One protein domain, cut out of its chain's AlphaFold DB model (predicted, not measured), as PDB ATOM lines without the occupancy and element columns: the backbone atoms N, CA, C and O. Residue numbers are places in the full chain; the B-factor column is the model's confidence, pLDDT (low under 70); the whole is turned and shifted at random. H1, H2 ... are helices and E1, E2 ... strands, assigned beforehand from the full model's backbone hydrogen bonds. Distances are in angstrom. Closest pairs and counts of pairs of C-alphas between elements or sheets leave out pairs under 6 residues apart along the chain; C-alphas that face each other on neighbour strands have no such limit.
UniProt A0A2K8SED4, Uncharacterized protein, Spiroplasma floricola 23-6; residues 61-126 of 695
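What this domain is: This is residues 61 to 126 of the 695 residues of an uncharacterized protein of Spiroplasma floricola 23-6 (UniProt A0A2K8SED4). A strongly twisted sheet of four strands curls round one helix, H2, while the short helix H1 only grazes the sheet near one end of the elongated whole. The 66 printed residues hold two named helices and four named strands, in the order H1, E1, H2, E2, E3, E4, of mixed class. Across the mixed sheet the order is E1, E4, E3, E2. The whole is compact, with a radius of gyration of the C-alphas of 10.7 A and spans of 31 by 19 by 18 A.

Where its parts are: Find C-alpha 70 at (-15.576, -5.866, -0.545), where E1 begins and runs to residue 74. Its neighbour E4, residues 119 to 125, is 18.8 A long and ends at C-alpha 125, (-9.891, 3.745, -5.505). Next come E3, residues 107 to 112, 16.2 A, and E2, residues 98 to 103, 13.5 A. Look for H2 at residues 79 to 89, 15.5 A, and H1 at 62 to 65.

How they stand to each other: E1 and E4 are parallel, with N 71 and O 122 2.8 A apart. E2, E3 and E4 form a meander, each the antiparallel neighbour of the one before, in two hairpins: look at N 121 and O 108, 2.8 A, and N 99 and O 111, 2.9 A. E4 pairs with E3 over 119 to 122 and E1 over 122 to 125. E1, H2, E2 form a split strand-helix-strand unit, two strands of one sheet joined through a helix, with E4 and E3 between them in the sheet; its crossover is right-handed. H2 is on one face, making two layers, helix and sheet; its closest C-alphas to E1 are Val 89 and Leu 71, 6.2 A. In H2 every O i to N i+4 pair is within hydrogen-bond range; H1 is too short for one.

The domain as a whole: The farthest C-alphas, Asn 114 and Thr 126, are 32.2 A apart. The printed part has no cut, no link is long, and no printed residue is under pLDDT 70.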
ATOM      1  N   ASN A  61     -29.862 -17.911  -9.002       81.88
ATOM      2  CA  ASN A  61     -29.619 -16.532  -8.591       81.88
ATOM      3  C   ASN A  61     -28.145 -16.339  -8.181       81.88
ATOM      4  O   ASN A  61     -27.603 -17.180  -7.470       81.88
ATOM      5  N   ILE A  62     -27.514 -15.227  -8.564       86.50
ATOM      6  CA  ILE A  62     -26.107 -14.896  -8.269       86.50
ATOM      7  C   ILE A  62     -25.751 -14.969  -6.770       86.50
ATOM      8  O   ILE A  62     -24.613 -15.268  -6.422       86.50
ATOM      9  N   SER A  63     -26.723 -14.779  -5.871       81.06
ATOM     10  CA  SER A  63     -26.546 -14.915  -4.415       81.06
ATOM     11  C   SER A  63     -26.067 -16.300  -3.960       81.06
ATOM     12  O   SER A  63     -25.391 -16.387  -2.936       81.06
ATOM     13  N   VAL A  64     -26.321 -17.376  -4.722       83.94
ATOM     14  CA  VAL A  64     -25.834 -18.728  -4.374       83.94
ATOM     15  C   VAL A  64     -24.308 -18.847  -4.424       83.94
ATOM     16  O   VAL A  64     -23.746 -19.802  -3.891       83.94
ATOM     17  N   LEU A  65     -23.627 -17.887  -5.059       84.00
ATOM     18  CA  LEU A  65     -22.172 -17.868  -5.195       84.00
ATOM     19  C   LEU A  65     -21.439 -17.392  -3.931       84.00
ATOM     20  O   LEU A  65     -20.213 -17.495  -3.898       84.00
ATOM     21  N   ASN A  66     -22.154 -16.895  -2.907       84.81
ATOM     22  CA  ASN A  66     -21.593 -16.410  -1.635       84.81
ATOM     23  C   ASN A  66     -20.380 -15.475  -1.826       84.81
ATOM     24  O   ASN A  66     -19.320 -15.661  -1.225       84.81
ATOM     25  N   LEU A  67     -20.535 -14.484  -2.707       89.50
ATOM     26  CA  LEU A  67     -19.466 -13.560  -3.085       89.50
ATOM     27  C   LEU A  67     -19.117 -12.607  -1.934       89.50
ATOM     28  O   LEU A  67     -19.990 -12.079  -1.244       89.50
ATOM     29  N   LYS A  68     -17.822 -12.342  -1.751       89.94
ATOM     30  CA  LYS A  68     -17.309 -11.289  -0.870       89.94
ATOM     31  C   LYS A  68     -17.550  -9.935  -1.526       89.94
ATOM     32  O   LYS A  68     -16.937  -9.643  -2.551       89.94
ATOM     33  N   SER A  69     -18.393  -9.106  -0.913       89.06
ATOM     34  CA  SER A  69     -18.779  -7.796  -1.451       89.06
ATOM     35  C   SER A  69     -17.652  -6.767  -1.482       89.06
ATOM     36  O   SER A  69     -17.654  -5.913  -2.353       89.06
ATOM     37  N   ASN A  70     -16.665  -6.840  -0.589       90.12
ATOM     38  CA  ASN A  70     -15.576  -5.866  -0.545       90.12
ATOM     39  C   ASN A  70     -14.350  -6.346  -1.344       90.12
ATOM     40  O   ASN A  70     -13.711  -7.331  -0.970       90.12
ATOM     41  N   LEU A  71     -13.996  -5.626  -2.413       87.75
ATOM     42  CA  LEU A  71     -12.830  -5.903  -3.267       87.75
ATOM     43  C   LEU A  71     -11.522  -5.283  -2.742       87.75
ATOM     44  O   LEU A  71     -10.434  -5.560  -3.264       87.75
ATOM     45  N   GLY A  72     -11.607  -4.463  -1.695       84.50
ATOM     46  CA  GLY A  72     -10.496  -3.706  -1.132       84.50
ATOM     47  C   GLY A  72     -10.049  -2.554  -2.035       84.50
ATOM     48  O   GLY A  72     -10.842  -1.968  -2.773       84.50
ATOM     49  N   SER A  73      -8.764  -2.211  -1.949       82.88
ATOM     50  CA  SER A  73      -8.156  -1.151  -2.751       82.88
ATOM     51  C   SER A  73      -7.958  -1.573  -4.206       82.88
ATOM     52  O   SER A  73      -7.429  -2.654  -4.471       82.88
ATOM     53  N   ILE A  74      -8.335  -0.700  -5.138       81.44
ATOM     54  CA  ILE A  74      -8.185  -0.889  -6.582       81.44
ATOM     55  C   ILE A  74      -7.430   0.306  -7.163       81.44
ATOM     56  O   ILE A  74      -7.747   1.461  -6.876       81.44
ATOM     57  N   SER A  75      -6.423   0.017  -7.987       73.00
ATOM     58  CA  SER A  75      -5.639   1.020  -8.711       73.00
ATOM     59  C   SER A  75      -5.948   1.067 -10.207       73.00
ATOM     60  O   SER A  75      -5.751   2.114 -10.807       73.00
ATOM     61  N   ASP A  76      -6.446  -0.012 -10.817       77.25
ATOM     62  CA  ASP A  76      -6.883  -0.026 -12.217       77.25
ATOM     63  C   ASP A  76      -8.385  -0.290 -12.299       77.25
ATOM     64  O   ASP A  76      -8.868  -1.367 -11.958       77.25
ATOM     65  N   ILE A  77      -9.110   0.727 -12.748       79.62
ATOM     66  CA  ILE A  77     -10.566   0.708 -12.913       79.62
ATOM     67  C   ILE A  77     -10.991   0.378 -14.352       79.62
ATOM     68  O   ILE A  77     -12.138   0.608 -14.728       79.62
ATOM     69  N   SER A  78     -10.065  -0.107 -15.187       80.00
ATOM     70  CA  SER A  78     -10.421  -0.704 -16.475       80.00
ATOM     71  C   SER A  78     -11.359  -1.899 -16.266       80.00
ATOM     72  O   SER A  78     -11.313  -2.554 -15.224       80.00
ATOM     73  N   GLU A  79     -12.210  -2.203 -17.247       81.00
ATOM     74  CA  GLU A  79     -13.109  -3.363 -17.179       81.00
ATOM     75  C   GLU A  79     -12.332  -4.662 -16.908       81.00
ATOM     76  O   GLU A  79     -12.673  -5.414 -15.996       81.00
ATOM     77  N   GLU A  80     -11.213  -4.863 -17.606       82.94
ATOM     78  CA  GLU A  80     -10.305  -5.996 -17.400       82.94
ATOM     79  C   GLU A  80      -9.693  -6.013 -15.989       82.94
ATOM     80  O   GLU A  80      -9.667  -7.061 -15.337       82.94
ATOM     81  N   GLY A  81      -9.234  -4.862 -15.487       84.31
ATOM     82  CA  GLY A  81      -8.659  -4.722 -14.148       84.31
ATOM     83  C   GLY A  81      -9.669  -5.010 -13.035       84.31
ATOM     84  O   GLY A  81      -9.362  -5.744 -12.089       84.31
ATOM     85  N   LEU A  82     -10.897  -4.508 -13.177       86.31
ATOM     86  CA  LEU A  82     -12.002  -4.737 -12.241       86.31
ATOM     87  C   LEU A  82     -12.438  -6.203 -12.238       86.31
ATOM     88  O   LEU A  82     -12.562  -6.798 -11.166       86.31
ATOM     89  N   ILE A  83     -12.619  -6.812 -13.414       87.69
ATOM     90  CA  ILE A  83     -12.976  -8.232 -13.550       87.69
ATOM     91  C   ILE A  83     -11.896  -9.112 -12.921       87.69
ATOM     92  O   ILE A  83     -12.208  -9.975 -12.096       87.69
ATOM     93  N   LYS A  84     -10.624  -8.857 -13.239       87.25
ATOM     94  CA  LYS A  84      -9.496  -9.589 -12.659       87.25
ATOM     95  C   LYS A  84      -9.496  -9.483 -11.137       87.25
ATOM     96  O   LYS A  84      -9.353 -10.494 -10.451       87.25
ATOM     97  N   ARG A  85      -9.731  -8.286 -10.590       89.12
ATOM     98  CA  ARG A  85      -9.801  -8.082  -9.140       89.12
ATOM     99  C   ARG A  85     -10.977  -8.820  -8.496       89.12
ATOM    100  O   ARG A  85     -10.811  -9.423  -7.436       89.12
ATOM    101  N   ILE A  86     -12.146  -8.803  -9.132       90.12
ATOM    102  CA  ILE A  86     -13.324  -9.560  -8.688       90.12
ATOM    103  C   ILE A  86     -12.998 -11.054  -8.611       90.12
ATOM    104  O   ILE A  86     -13.307 -11.687  -7.601       90.12
ATOM    105  N   GLN A  87     -12.331 -11.602  -9.629       90.62
ATOM    106  CA  GLN A  87     -11.935 -13.012  -9.693       90.62
ATOM    107  C   GLN A  87     -10.832 -13.377  -8.687       90.62
ATOM    108  O   GLN A  87     -10.842 -14.477  -8.139       90.62
ATOM    109  N   GLU A  88      -9.899 -12.465  -8.403       89.44
ATOM    110  CA  GLU A  88      -8.877 -12.645  -7.360       89.44
ATOM    111  C   GLU A  88      -9.497 -12.745  -5.959       89.44
ATOM    112  O   GLU A  88      -9.133 -13.621  -5.172       89.44
ATOM    113  N   VAL A  89     -10.441 -11.854  -5.638       89.94
ATOM    114  CA  VAL A  89     -11.112 -11.815  -4.326       89.94
ATOM    115  C   VAL A  89     -12.144 -12.940  -4.192       89.94
ATOM    116  O   VAL A  89     -12.352 -13.462  -3.090       89.94
ATOM    117  N   ASN A  90     -12.746 -13.347  -5.313       91.31
ATOM    118  CA  ASN A  90     -13.750 -14.401  -5.408       91.31
ATOM    119  C   ASN A  90     -13.312 -15.486  -6.411       91.31
ATOM    120  O   ASN A  90     -13.789 -15.498  -7.549       91.31
ATOM    121  N   PRO A  91     -12.456 -16.445  -5.995       87.56
ATOM    122  CA  PRO A  91     -11.939 -17.497  -6.877       87.56
ATOM    123  C   PRO A  91     -13.014 -18.348  -7.569       87.56
ATOM    124  O   PRO A  91     -12.750 -18.947  -8.607       87.56
ATOM    125  N   THR A  92     -14.237 -18.383  -7.026       88.12
ATOM    126  CA  THR A  92     -15.411 -19.041  -7.624       88.12
ATOM    127  C   THR A  92     -15.820 -18.453  -8.981       88.12
ATOM    128  O   THR A  92     -16.531 -19.113  -9.736       88.12
ATOM    129  N   LEU A  93     -15.359 -17.241  -9.314       88.25
ATOM    130  CA  LEU A  93     -15.648 -16.542 -10.569       88.25
ATOM    131  C   LEU A  93     -14.526 -16.645 -11.623       88.25
ATOM    132  O   LEU A  93     -14.678 -16.087 -12.706       88.25
ATOM    133  N   LYS A  94     -13.409 -17.337 -11.338       83.88
ATOM    134  CA  LYS A  94     -12.184 -17.321 -12.168       83.88
ATOM    135  C   LYS A  94     -12.395 -17.744 -13.631       83.88
ATOM    136  O   LYS A  94     -11.774 -17.170 -14.516       83.88
ATOM    137  N   ASP A  95     -13.309 -18.683 -13.873       83.62
ATOM    138  CA  ASP A  95     -13.640 -19.199 -15.213       83.62
ATOM    139  C   ASP A  95     -15.026 -18.731 -15.697       83.62
ATOM    140  O   ASP A  95     -15.639 -19.345 -16.571       83.62
ATOM    141  N   LYS A  96     -15.578 -17.678 -15.079       85.69
ATOM    142  CA  LYS A  96     -16.895 -17.125 -15.412       85.69
ATOM    143  C   LYS A  96     -16.742 -15.793 -16.136       85.69
ATOM    144  O   LYS A  96     -15.961 -14.942 -15.710       85.69
ATOM    145  N   LYS A  97     -17.543 -15.582 -17.183       86.19
ATOM    146  CA  LYS A  97     -17.656 -14.279 -17.841       86.19
ATOM    147  C   LYS A  97     -18.474 -13.328 -16.958       86.19
ATOM    148  O   LYS A  97     -19.588 -13.651 -16.539       86.19
ATOM    149  N   ILE A  98     -17.888 -12.177 -16.636       86.69
ATOM    150  CA  ILE A  98     -18.471 -11.127 -15.794       86.69
ATOM    151  C   ILE A  98     -18.833  -9.948 -16.692       86.69
ATOM    152  O   ILE A  98     -18.032  -9.548 -17.529       86.69
ATOM    153  N   TYR A  99     -20.019  -9.384 -16.488       84.69
ATOM    154  CA  TYR A  99     -20.491  -8.202 -17.200       84.69
ATOM    155  C   TYR A  99     -20.701  -7.063 -16.205       84.69
ATOM    156  O   TYR A  99     -21.461  -7.212 -15.244       84.69
ATOM    157  N   ILE A 100     -20.059  -5.922 -16.440       84.75
ATOM    158  CA  ILE A 100     -20.242  -4.718 -15.626       84.75
ATOM    159  C   ILE A 100     -21.548  -4.035 -16.048       84.75
ATOM    160  O   ILE A 100     -21.812  -3.849 -17.230       84.75
ATOM    161  N   LYS A 101     -22.401  -3.694 -15.080       81.31
ATOM    162  CA  LYS A 101     -23.694  -3.026 -15.306       81.31
ATOM    163  C   LYS A 101     -23.694  -1.569 -14.892       81.31
ATOM    164  O   LYS A 101     -24.320  -0.754 -15.555       81.31
ATOM    165  N   ALA A 102     -23.012  -1.248 -13.801       77.62
ATOM    166  CA  ALA A 102     -22.843   0.124 -13.349       77.62
ATOM    167  C   ALA A 102     -21.529   0.259 -12.581       77.62
ATOM    168  O   ALA A 102     -21.086  -0.685 -11.925       77.62
ATOM    169  N   LEU A 103     -20.924   1.442 -12.643       79.81
ATOM    170  CA  LEU A 103     -19.651   1.737 -11.995       79.81
ATOM    171  C   LEU A 103     -19.675   3.149 -11.398       79.81
ATOM    172  O   LEU A 103     -20.051   4.116 -12.057       79.81
ATOM    173  N   THR A 104     -19.268   3.251 -10.137       78.50
ATOM    174  CA  THR A 104     -19.064   4.496  -9.380       78.50
ATOM    175  C   THR A 104     -17.678   4.449  -8.731       78.50
ATOM    176  O   THR A 104     -17.036   3.403  -8.759       78.50
ATOM    177  N   LEU A 105     -17.214   5.523  -8.078       77.12
ATOM    178  CA  LEU A 105     -15.902   5.504  -7.403       77.12
ATOM    179  C   LEU A 105     -15.786   4.503  -6.241       77.12
ATOM    180  O   LEU A 105     -14.679   4.225  -5.782       77.12
ATOM    181  N   LYS A 106     -16.918   4.023  -5.716       79.62
ATOM    182  CA  LYS A 106     -16.973   3.197  -4.498       79.62
ATOM    183  C   LYS A 106     -17.636   1.842  -4.728       79.62
ATOM    184  O   LYS A 106     -17.502   0.959  -3.890       79.62
ATOM    185  N   LYS A 107     -18.378   1.685  -5.829       86.12
ATOM    186  CA  LYS A 107     -19.203   0.504  -6.102       86.12
ATOM    187  C   LYS A 107     -19.198   0.102  -7.564       86.12
ATOM    188  O   LYS A 107     -19.270   0.965  -8.439       86.12
ATOM    189  N   ILE A 108     -19.193  -1.203  -7.807       87.06
ATOM    190  CA  ILE A 108     -19.389  -1.814  -9.120       87.06
ATOM    191  C   ILE A 108     -20.538  -2.817  -9.049       87.06
ATOM    192  O   ILE A 108     -20.522  -3.732  -8.231       87.06
ATOM    193  N   LYS A 109     -21.529  -2.644  -9.921       87.62
ATOM    194  CA  LYS A 109     -22.654  -3.565 -10.101       87.62
ATOM    195  C   LYS A 109     -22.328  -4.483 -11.267       87.62
ATOM    196  O   LYS A 109     -22.015  -3.989 -12.352       87.62
ATOM    197  N   ILE A 110     -22.425  -5.794 -11.071       88.69
ATOM    198  CA  ILE A 110     -22.153  -6.786 -12.117       88.69
ATOM    199  C   ILE A 110     -23.297  -7.784 -12.300       88.69
ATOM    200  O   ILE A 110     -24.151  -7.951 -11.429       88.69
ATOM    201  N   THR A 111     -23.242  -8.515 -13.410       87.50
ATOM    202  CA  THR A 111     -23.914  -9.805 -13.612       87.50
ATOM    203  C   THR A 111     -22.890 -10.854 -14.036       87.50
ATOM    204  O   THR A 111     -21.855 -10.518 -14.611       87.50
ATOM    205  N   VAL A 112     -23.187 -12.130 -13.805       85.94
ATOM    206  CA  VAL A 112     -22.307 -13.251 -14.167       85.94
ATOM    207  C   VAL A 112     -23.026 -14.148 -15.169       85.94
ATOM    208  O   VAL A 112     -24.213 -14.431 -15.024       85.94
ATOM    209  N   GLU A 113     -22.310 -14.596 -16.194       84.38
ATOM    210  CA  GLU A 113     -22.824 -15.527 -17.197       84.38
ATOM    211  C   GLU A 113     -23.372 -16.815 -16.554       84.38
ATOM    212  O   GLU A 113     -22.749 -17.389 -15.658       84.38
ATOM    213  N   ASN A 114     -24.532 -17.285 -17.029       81.75
ATOM    214  CA  ASN A 114     -25.275 -18.435 -16.492       81.75
ATOM    215  C   ASN A 114     -25.846 -18.267 -15.064       81.75
ATOM    216  O   ASN A 114     -26.286 -19.255 -14.472       81.75
ATOM    217  N   TYR A 115     -25.913 -17.039 -14.531       83.94
ATOM    218  CA  TYR A 115     -26.632 -16.696 -13.291       83.94
ATOM    219  C   TYR A 115     -27.689 -15.614 -13.543       83.94
ATOM    220  O   TYR A 115     -27.614 -14.910 -14.544       83.94
ATOM    221  N   THR A 116     -28.676 -15.486 -12.649       80.94
ATOM    222  CA  THR A 116     -29.683 -14.406 -12.653       80.94
ATOM    223  C   THR A 116     -29.484 -13.431 -11.494       80.94
ATOM    224  O   THR A 116     -29.093 -13.826 -10.397       80.94
ATOM    225  N   GLY A 117     -29.800 -12.153 -11.711       82.44
ATOM    226  CA  GLY A 117     -29.685 -11.093 -10.704       82.44
ATOM    227  C   GLY A 117     -28.343 -10.355 -10.750       82.44
ATOM    228  O   GLY A 117     -27.392 -10.793 -11.394       82.44
ATOM    229  N   THR A 118     -28.279  -9.207 -10.078       88.19
ATOM    230  CA  THR A 118     -27.080  -8.365  -9.982       88.19
ATOM    231  C   THR A 118     -26.391  -8.538  -8.634       88.19
ATOM    232  O   THR A 118     -27.019  -8.913  -7.643       88.19
ATOM    233  N   PHE A 119     -25.092  -8.253  -8.589       87.69
ATOM    234  CA  PHE A 119     -24.343  -8.175  -7.340       87.69
ATOM    235  C   PHE A 119     -23.508  -6.897  -7.318       87.69
ATOM    236  O   PHE A 119     -22.831  -6.583  -8.300       87.69
ATOM    237  N   ASP A 120     -23.571  -6.184  -6.199       90.00
ATOM    238  CA  ASP A 120     -22.814  -4.960  -5.974       90.00
ATOM    239  C   ASP A 120     -21.564  -5.288  -5.159       90.00
ATOM    240  O   ASP A 120     -21.646  -5.853  -4.065       90.00
ATOM    241  N   PHE A 121     -20.404  -4.909  -5.680       90.75
ATOM    242  CA  PHE A 121     -19.166  -4.912  -4.925       90.75
ATOM    243  C   PHE A 121     -18.798  -3.504  -4.483       90.75
ATOM    244  O   PHE A 121     -18.822  -2.573  -5.287       90.75
ATOM    245  N   ASP A 122     -18.376  -3.381  -3.233       89.00
ATOM    246  CA  ASP A 122     -17.731  -2.198  -2.692       89.00
ATOM    247  C   ASP A 122     -16.225  -2.266  -2.964       89.00
ATOM    248  O   ASP A 122     -15.581  -3.308  -2.803       89.00
ATOM    249  N   PHE A 123     -15.634  -1.145  -3.353       86.31
ATOM    250  CA  PHE A 123     -14.194  -1.013  -3.512       86.31
ATOM    251  C   PHE A 123     -13.734   0.399  -3.172       86.31
ATOM    252  O   PHE A 123     -14.527   1.326  -3.019       86.31
ATOM    253  N   LYS A 124     -12.419   0.559  -3.046       79.25
ATOM    254  CA  LYS A 124     -11.798   1.856  -2.796       79.25
ATOM    255  C   LYS A 124     -10.758   2.157  -3.859       79.25
ATOM    256  O   LYS A 124      -9.791   1.414  -3.991       79.25
ATOM    257  N   ILE A 125     -10.919   3.262  -4.577       78.44
ATOM    258  CA  ILE A 125      -9.891   3.745  -5.505       78.44
ATOM    259  C   ILE A 125      -8.783   4.406  -4.695       78.44
ATOM    260  O   ILE A 125      -9.052   5.265  -3.858       78.44
ATOM    261  N   THR A 126      -7.540   3.989  -4.922       74.69
ATOM    262  CA  THR A 126      -6.377   4.524  -4.196       74.69
ATOM    263  C   THR A 126      -5.445   5.361  -5.060       74.69
ATOM    264  O   THR A 126      -4.524   5.958  -4.506       74.69
TER     265      THR A 126